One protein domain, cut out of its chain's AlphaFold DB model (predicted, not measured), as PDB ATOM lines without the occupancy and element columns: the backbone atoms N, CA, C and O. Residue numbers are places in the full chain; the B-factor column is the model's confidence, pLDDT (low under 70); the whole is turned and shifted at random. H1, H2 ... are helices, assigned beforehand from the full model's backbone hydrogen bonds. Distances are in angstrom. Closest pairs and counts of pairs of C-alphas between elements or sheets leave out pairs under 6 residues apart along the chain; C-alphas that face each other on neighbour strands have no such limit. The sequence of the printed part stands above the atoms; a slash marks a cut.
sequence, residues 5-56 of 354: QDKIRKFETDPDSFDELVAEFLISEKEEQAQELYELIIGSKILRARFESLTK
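This is residues 5 to 56 of the 354 residues of an uncharacterized protein of Leptospira langatensis (UniProt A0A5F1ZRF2). A helical hairpin, H2 and H3, opens as a V from its tight turn; H1 crosses the open end of the V, and H4 folds back from the end of H3 to pack along one side, against H1 and H2. The turn end of the hairpin, residues 27 to 32, sticks out from the rest. The printed part has 52 residues with four named helices, in the order H1, H2, H3, H4, and no named strand; its class is all helix. It is compact and rounded, with a radius of gyration of the C-alphas of 10.0 A and spans of 25 by 21 by 17 A.

H1 runs from residue 5 to 13, 12.4 A from first to last C-alpha, and begins at C-alpha 5 at (-21.586, 35.314, 45.451). H2, the longest helix by residues, spans residues 15 to 28 and 20.4 A, ending at C-alpha 28 at (-17.276, 25.401, 22.582). H3 holds residues 31 to 43 and is 18.4 A long. H4 holds residues 45 to 55, is 15.3 A long and ends at C-alpha 55 at (-19.410, 40.201, 22.741).

H1 and H2 touch only at the corner by their link, and only just, with 3 pairs of C-alphas within 8 A; the closest C-alphas, of Phe 11 and Phe 18, are 5.4 A apart, and the lines are about perpendicular at 74 degrees. H1 and H3 touch only at their ends, closest at the C-alphas of Ile 8 and Leu 40, 6.0 A, about perpendicular at 81 degrees. H1 touches H4, closest at the C-alphas of Glu 12 and Leu 47, 6.7 A, at a steep tilt of 58 degrees, the same way. The hairpin H2 and H3 touch through residues 21 to 25 and 33 to 37 alone, closest at the C-alphas of Phe 25 and Gln 33, 6.1 A; they run opposite ways at a steep tilt of 37 degrees, only just beyond shallow. H2 touches H4 with residues 18 to 22 alone, closest at the C-alphas of Val 22 and Phe 51, 7.2 A, at a steep tilt of 48 degrees, the same way. H3 and H4 touch only at the corner, closest at the C-alphas of Ile 41 and Arg 48, 4.5 A, at a steep tilt of 50 degrees, opposite ways. The helix packing is mostly crossed, with no shallow tilt among H1 and H4, H2 and H3, and H2 and H4. In H1, H2, H3 and H4 every O i to N i+4 pair is within hydrogen-bond range.

The two C-alphas farthest apart, of Asp 6 and Lys 56, are 26.4 A apart. The printed part has no cut, and the links H1 to H2, H2 to H3 and H3 to H4 are tight. Mean pLDDT of the printed part is 79.0; residues 24, 26 to 29, 31, 34 and 56 are under 70.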
ATOM      1  N   GLN A   5     -22.099  34.028  44.964       84.62
ATOM      2  CA  GLN A   5     -21.586  35.314  45.451       84.62
ATOM      3  C   GLN A   5     -20.049  35.344  45.532       84.62
ATOM      4  O   GLN A   5     -19.441  36.375  45.252       84.62
ATOM      5  N   ASP A   6     -19.415  34.222  45.875       86.19
ATOM      6  CA  ASP A   6     -17.953  34.118  45.937       86.19
ATOM      7  C   ASP A   6     -17.352  34.082  44.527       86.19
ATOM      8  O   ASP A   6     -16.317  34.699  44.279       86.19
ATOM      9  N   LYS A   7     -18.034  33.411  43.587       85.56
ATOM     10  CA  LYS A   7     -17.652  33.404  42.169       85.56
ATOM     11  C   LYS A   7     -17.758  34.796  41.549       85.56
ATOM     12  O   LYS A   7     -16.813  35.231  40.902       85.56
ATOM     13  N   ILE A   8     -18.854  35.517  41.803       88.62
ATOM     14  CA  ILE A   8     -19.026  36.902  41.338       88.62
ATOM     15  C   ILE A   8     -17.879  37.779  41.839       88.62
ATOM     16  O   ILE A   8     -17.225  38.437  41.038       88.62
ATOM     17  N   ARG A   9     -17.579  37.737  43.146       88.38
ATOM     18  CA  ARG A   9     -16.473  38.520  43.715       88.38
ATOM     19  C   ARG A   9     -15.135  38.164  43.083       88.38
ATOM     20  O   ARG A   9     -14.377  39.067  42.757       88.38
ATOM     21  N   LYS A  10     -14.863  36.871  42.879       90.31
ATOM     22  CA  LYS A  10     -13.635  36.405  42.230       90.31
ATOM     23  C   LYS A  10     -13.486  37.003  40.827       90.31
ATOM     24  O   LYS A  10     -12.454  37.601  40.550       90.31
ATOM     25  N   PHE A  11     -14.512  36.890  39.987       88.75
ATOM     26  CA  PHE A  11     -14.479  37.385  38.606       88.75
ATOM     27  C   PHE A  11     -14.508  38.917  38.503       88.75
ATOM     28  O   PHE A  11     -13.982  39.479  37.549       88.75
ATOM     29  N   GLU A  12     -15.077  39.619  39.488       88.50
ATOM     30  CA  GLU A  12     -14.972  41.081  39.567       88.50
ATOM     31  C   GLU A  12     -13.553  41.540  39.935       88.50
ATOM     32  O   GLU A  12     -13.113  42.590  39.466       88.50
ATOM     33  N   THR A  13     -12.835  40.773  40.764       87.75
ATOM     34  CA  THR A  13     -11.451  41.088  41.161       87.75
ATOM     35  C   THR A  13     -10.395  40.606  40.171       87.75
ATOM     36  O   THR A  13      -9.326  41.206  40.102       87.75
ATOM     37  N   ASP A  14     -10.686  39.542  39.424       84.56
ATOM     38  CA  ASP A  14      -9.804  38.949  38.420       84.56
ATOM     39  C   ASP A  14     -10.487  38.971  37.041       84.56
ATOM     40  O   ASP A  14     -11.126  37.995  36.630       84.56
ATOM     41  N   PRO A  15     -10.396  40.112  36.345       77.25
ATOM     42  CA  PRO A  15     -11.094  40.325  35.090       77.25
ATOM     43  C   PRO A  15     -10.658  39.393  33.953       77.25
ATOM     44  O   PRO A  15     -11.479  39.061  33.102       77.25
ATOM     45  N   ASP A  16      -9.399  38.958  33.943       78.19
ATOM     46  CA  ASP A  16      -8.851  38.130  32.863       78.19
ATOM     47  C   ASP A  16      -9.456  36.719  32.905       78.19
ATOM     48  O   ASP A  16      -9.795  36.144  31.872       78.19
ATOM     49  N   SER A  17      -9.711  36.204  34.113       83.38
ATOM     50  CA  SER A  17     -10.389  34.917  34.307       83.38
ATOM     51  C   SER A  17     -11.849  34.914  33.829       83.38
ATOM     52  O   SER A  17     -12.368  33.877  33.413       83.38
ATOM     53  N   PHE A  18     -12.528  36.067  33.872       87.25
ATOM     54  CA  PHE A  18     -13.885  36.205  33.344       87.25
ATOM     55  C   PHE A  18     -13.879  36.246  31.814       87.25
ATOM     56  O   PHE A  18     -14.713  35.608  31.175       87.25
ATOM     57  N   ASP A  19     -12.917  36.955  31.226       83.81
ATOM     58  CA  ASP A  19     -12.775  37.070  29.776       83.81
ATOM     59  C   ASP A  19     -12.441  35.708  29.137       83.81
ATOM     60  O   ASP A  19     -12.990  35.368  28.087       83.81
ATOM     61  N   GLU A  20     -11.615  34.891  29.802       80.25
ATOM     62  CA  GLU A  20     -11.302  33.516  29.386       80.25
ATOM     63  C   GLU A  20     -12.548  32.614  29.393       80.25
ATOM     64  O   GLU A  20     -12.792  31.898  28.420       80.25
ATOM     65  N   LEU A  21     -13.398  32.711  30.423       79.44
ATOM     66  CA  LEU A  21     -14.668  31.978  30.495       79.44
ATOM     67  C   LEU A  21     -15.630  32.379  29.363       79.44
ATOM     68  O   LEU A  21     -16.295  31.524  28.773       79.44
ATOM     69  N   VAL A  22     -15.694  33.674  29.034       79.38
ATOM     70  CA  VAL A  22     -16.492  34.182  27.904       79.38
ATOM     71  C   VAL A  22     -15.949  33.649  26.575       79.38
ATOM     72  O   VAL A  22     -16.730  33.213  25.730       79.38
ATOM     73  N   ALA A  23     -14.627  33.652  26.387       72.56
ATOM     74  CA  ALA A  23     -13.993  33.130  25.180       72.56
ATOM     75  C   ALA A  23     -14.213  31.617  25.015       72.56
ATOM     76  O   ALA A  23     -14.553  31.166  23.922       72.56
ATOM     77  N   GLU A  24     -14.080  30.833  26.087       69.81
ATOM     78  CA  GLU A  24     -14.279  29.381  26.043       69.81
ATOM     79  C   GLU A  24     -15.733  29.006  25.708       69.81
ATOM     80  O   GLU A  24     -15.975  28.087  24.912       69.81
ATOM     81  N   PHE A  25     -16.700  29.762  26.240       73.25
ATOM     82  CA  PHE A  25     -18.112  29.607  25.898       73.25
ATOM     83  C   PHE A  25     -18.372  29.866  24.406       73.25
ATOM     84  O   PHE A  25     -19.032  29.057  23.755       73.25
ATOM     85  N   LEU A  26     -17.813  30.943  23.841       67.12
ATOM     86  CA  LEU A  26     -17.990  31.279  22.420       67.12
ATOM     87  C   LEU A  26     -17.344  30.260  21.467       67.12
ATOM     88  O   LEU A  26     -17.760  30.155  20.317       67.12
ATOM     89  N   ILE A  27     -16.321  29.534  21.923       64.38
ATOM     90  CA  ILE A  27     -15.606  28.541  21.110       64.38
ATOM     91  C   ILE A  27     -16.272  27.161  21.180       64.38
ATOM     92  O   ILE A  27     -16.229  26.420  20.199       64.38
ATOM     93  N   SER A  28     -16.846  26.784  22.329       60.53
ATOM     94  CA  SER A  28     -17.276  25.401  22.582       60.53
ATOM     95  C   SER A  28     -18.768  25.195  22.871       60.53
ATOM     96  O   SER A  28     -19.200  24.044  22.889       60.53
ATOM     97  N   GLU A  29     -19.546  26.268  23.078       64.12
ATOM     98  CA  GLU A  29     -21.008  26.271  23.307       64.12
ATOM     99  C   GLU A  29     -21.518  25.220  24.324       64.12
ATOM    100  O   GLU A  29     -22.611  24.669  24.191       64.12
ATOM    101  N   LYS A  30     -20.744  24.918  25.375       72.69
ATOM    102  CA  LYS A  30     -21.150  23.936  26.396       72.69
ATOM    103  C   LYS A  30     -22.280  24.481  27.282       72.69
ATOM    104  O   LYS A  30     -22.179  25.576  27.833       72.69
ATOM    105  N   GLU A  31     -23.317  23.672  27.502       68.44
ATOM    106  CA  GLU A  31     -24.528  24.044  28.260       68.44
ATOM    107  C   GLU A  31     -24.239  24.412  29.732       68.44
ATOM    108  O   GLU A  31     -24.816  25.355  30.270       68.44
ATOM    109  N   GLU A  32     -23.273  23.743  30.369       73.00
ATOM    110  CA  GLU A  32     -22.850  24.044  31.748       73.00
ATOM    111  C   GLU A  32     -22.193  25.431  31.872       73.00
ATOM    112  O   GLU A  32     -22.442  26.157  32.836       73.00
ATOM    113  N   GLN A  33     -21.405  25.831  30.867       71.12
ATOM    114  CA  GLN A  33     -20.756  27.144  30.813       71.12
ATOM    115  C   GLN A  33     -21.767  28.249  30.497       71.12
ATOM    116  O   GLN A  33     -21.674  29.338  31.057       71.12
ATOM    117  N   ALA A  34     -22.778  27.957  29.669       68.88
ATOM    118  CA  ALA A  34     -23.878  28.878  29.393       68.88
ATOM    119  C   ALA A  34     -24.648  29.245  30.673       68.88
ATOM    120  O   ALA A  34     -24.919  30.422  30.925       68.88
ATOM    121  N   GLN A  35     -24.958  28.242  31.502       76.62
ATOM    122  CA  GLN A  35     -25.671  28.434  32.764       76.62
ATOM    123  C   GLN A  35     -24.826  29.209  33.786       76.62
ATOM    124  O   GLN A  35     -25.326  30.138  34.421       76.62
ATOM    125  N   GLU A  36     -23.536  28.881  33.916       80.06
ATOM    126  CA  GLU A  36     -22.622  29.604  34.807       80.06
ATOM    127  C   GLU A  36     -22.452  31.070  34.386       80.06
ATOM    128  O   GLU A  36     -22.558  31.974  35.219       80.06
ATOM    129  N   LEU A  37     -22.263  31.329  33.090       81.12
ATOM    130  CA  LEU A  37     -22.126  32.683  32.559       81.12
ATOM    131  C   LEU A  37     -23.403  33.508  32.775       81.12
ATOM    132  O   LEU A  37     -23.341  34.671  33.179       81.12
ATOM    133  N   TYR A  38     -24.567  32.893  32.561       80.94
ATOM    134  CA  TYR A  38     -25.869  33.509  32.797       80.94
ATOM    135  C   TYR A  38     -26.046  33.941  34.260       80.94
ATOM    136  O   TYR A  38     -26.435  35.082  34.529       80.94
ATOM    137  N   GLU A  39     -25.707  33.070  35.215       84.56
ATOM    138  CA  GLU A  39     -25.798  33.379  36.646       84.56
ATOM    139  C   GLU A  39     -24.858  34.524  37.058       84.56
ATOM    140  O   GLU A  39     -25.256  35.400  37.834       84.56
ATOM    141  N   LEU A  40     -23.646  34.581  36.495       84.56
ATOM    142  CA  LEU A  40     -22.676  35.656  36.747       84.56
ATOM    143  C   LEU A  40     -23.129  37.007  36.164       84.56
ATOM    144  O   LEU A  40     -23.045  38.034  36.842       84.56
ATOM    145  N   ILE A  41     -23.658  37.013  34.935       83.88
ATOM    146  CA  ILE A  41     -24.144  38.217  34.234       83.88
ATOM    147  C   ILE A  41     -25.425  38.770  34.879       83.88
ATOM    148  O   ILE A  41     -25.650  39.987  34.917       83.88
ATOM    149  N   ILE A  42     -26.297  37.901  35.397       82.56
ATOM    150  CA  ILE A  42     -27.466  38.346  36.161       82.56
ATOM    151  C   ILE A  42     -27.055  38.853  37.541       82.56
ATOM    152  O   ILE A  42     -27.552  39.896  37.972       82.56
ATOM    153  N   GLY A  43     -26.141  38.150  38.206       82.75
ATOM    154  CA  GLY A  43     -25.712  38.455  39.565       82.75
ATOM    155  C   GLY A  43     -24.846  39.710  39.706       82.75
ATOM    156  O   GLY A  43     -24.852  40.309  40.781       82.75
ATOM    157  N   SER A  44     -24.145  40.146  38.651       86.75
ATOM    158  CA  SER A  44     -23.292  41.343  38.676       86.75
ATOM    159  C   SER A  44     -23.491  42.261  37.474       86.75
ATOM    160  O   SER A  44     -23.330  41.882  36.314       86.75
ATOM    161  N   LYS A  45     -23.739  43.545  37.765       85.06
ATOM    162  CA  LYS A  45     -23.776  44.609  36.749       85.06
ATOM    163  C   LYS A  45     -22.404  44.867  36.117       85.06
ATOM    164  O   LYS A  45     -22.356  45.294  34.968       85.06
ATOM    165  N   ILE A  46     -21.318  44.624  36.855       86.31
ATOM    166  CA  ILE A  46     -19.940  44.833  36.388       86.31
ATOM    167  C   ILE A  46     -19.590  43.758  35.356       86.31
ATOM    168  O   ILE A  46     -19.188  44.085  34.240       86.31
ATOM    169  N   LEU A  47     -19.837  42.490  35.691       85.25
ATOM    170  CA  LEU A  47     -19.604  41.363  34.782       85.25
ATOM    171  C   LEU A  47     -20.520  41.423  33.556       85.25
ATOM    172  O   LEU A  47     -20.079  41.148  32.444       85.25
ATOM    173  N   ARG A  48     -21.768  41.882  33.725       82.50
ATOM    174  CA  ARG A  48     -22.683  42.150  32.607       82.50
ATOM    175  C   ARG A  48     -22.131  43.176  31.625       82.50
ATOM    176  O   ARG A  48     -22.076  42.892  30.435       82.50
ATOM    177  N   ALA A  49     -21.711  44.344  32.109       78.19
ATOM    178  CA  ALA A  49     -21.155  45.384  31.247       78.19
ATOM    179  C   ALA A  49     -19.891  44.898  30.518       78.19
ATOM    180  O   ALA A  49     -19.677  45.221  29.350       78.19
ATOM    181  N   ARG A  50     -19.075  44.075  31.188       80.56
ATOM    182  CA  ARG A  50     -17.873  43.481  30.599       80.56
ATOM    183  C   ARG A  50     -18.203  42.449  29.519       80.56
ATOM    184  O   ARG A  50     -17.639  42.517  28.433       80.56
ATOM    185  N   PHE A  51     -19.175  41.573  29.759       79.12
ATOM    186  CA  PHE A  51     -19.678  40.636  28.752       79.12
ATOM    187  C   PHE A  51     -20.245  41.354  27.517       79.12
ATOM    188  O   PHE A  51     -19.928  40.984  26.385       79.12
ATOM    189  N   GLU A  52     -21.040  42.410  27.715       76.44
ATOM    190  CA  GLU A  52     -21.578  43.239  26.623       76.44
ATOM    191  C   GLU A  52     -20.449  43.929  25.836       76.44
ATOM    192  O   GLU A  52     -20.499  43.995  24.607       76.44
ATOM    193  N   SER A  53     -19.391  44.379  26.522       74.88
ATOM    194  CA  SER A  53     -18.201  44.959  25.889       74.88
ATOM    195  C   SER A  53     -17.420  43.944  25.047       74.88
ATOM    196  O   SER A  53     -16.936  44.301  23.973       74.88
ATOM    197  N   LEU A  54     -17.278  42.700  25.512       71.31
ATOM    198  CA  LEU A  54     -16.521  41.653  24.813       71.31
ATOM    199  C   LEU A  54     -17.281  41.088  23.611       71.31
ATOM    200  O   LEU A  54     -16.711  40.899  22.540       71.31
ATOM    201  N   THR A  55     -18.579  40.840  23.774       70.44
ATOM    202  CA  THR A  55     -19.410  40.201  22.741       70.44
ATOM    203  C   THR A  55     -20.036  41.197  21.771       70.44
ATOM    204  O   THR A  55     -20.550  40.800  20.728       70.44
ATOM    205  N   LYS A  56     -20.020  42.495  22.106       64.94
ATOM    206  CA  LYS A  56     -20.750  43.571  21.412       64.94
ATOM    207  C   LYS A  56     -22.272  43.357  21.354       64.94
ATOM    208  O   LYS A  56     -22.971  44.136  20.704       64.94
TER     209      LYS A  56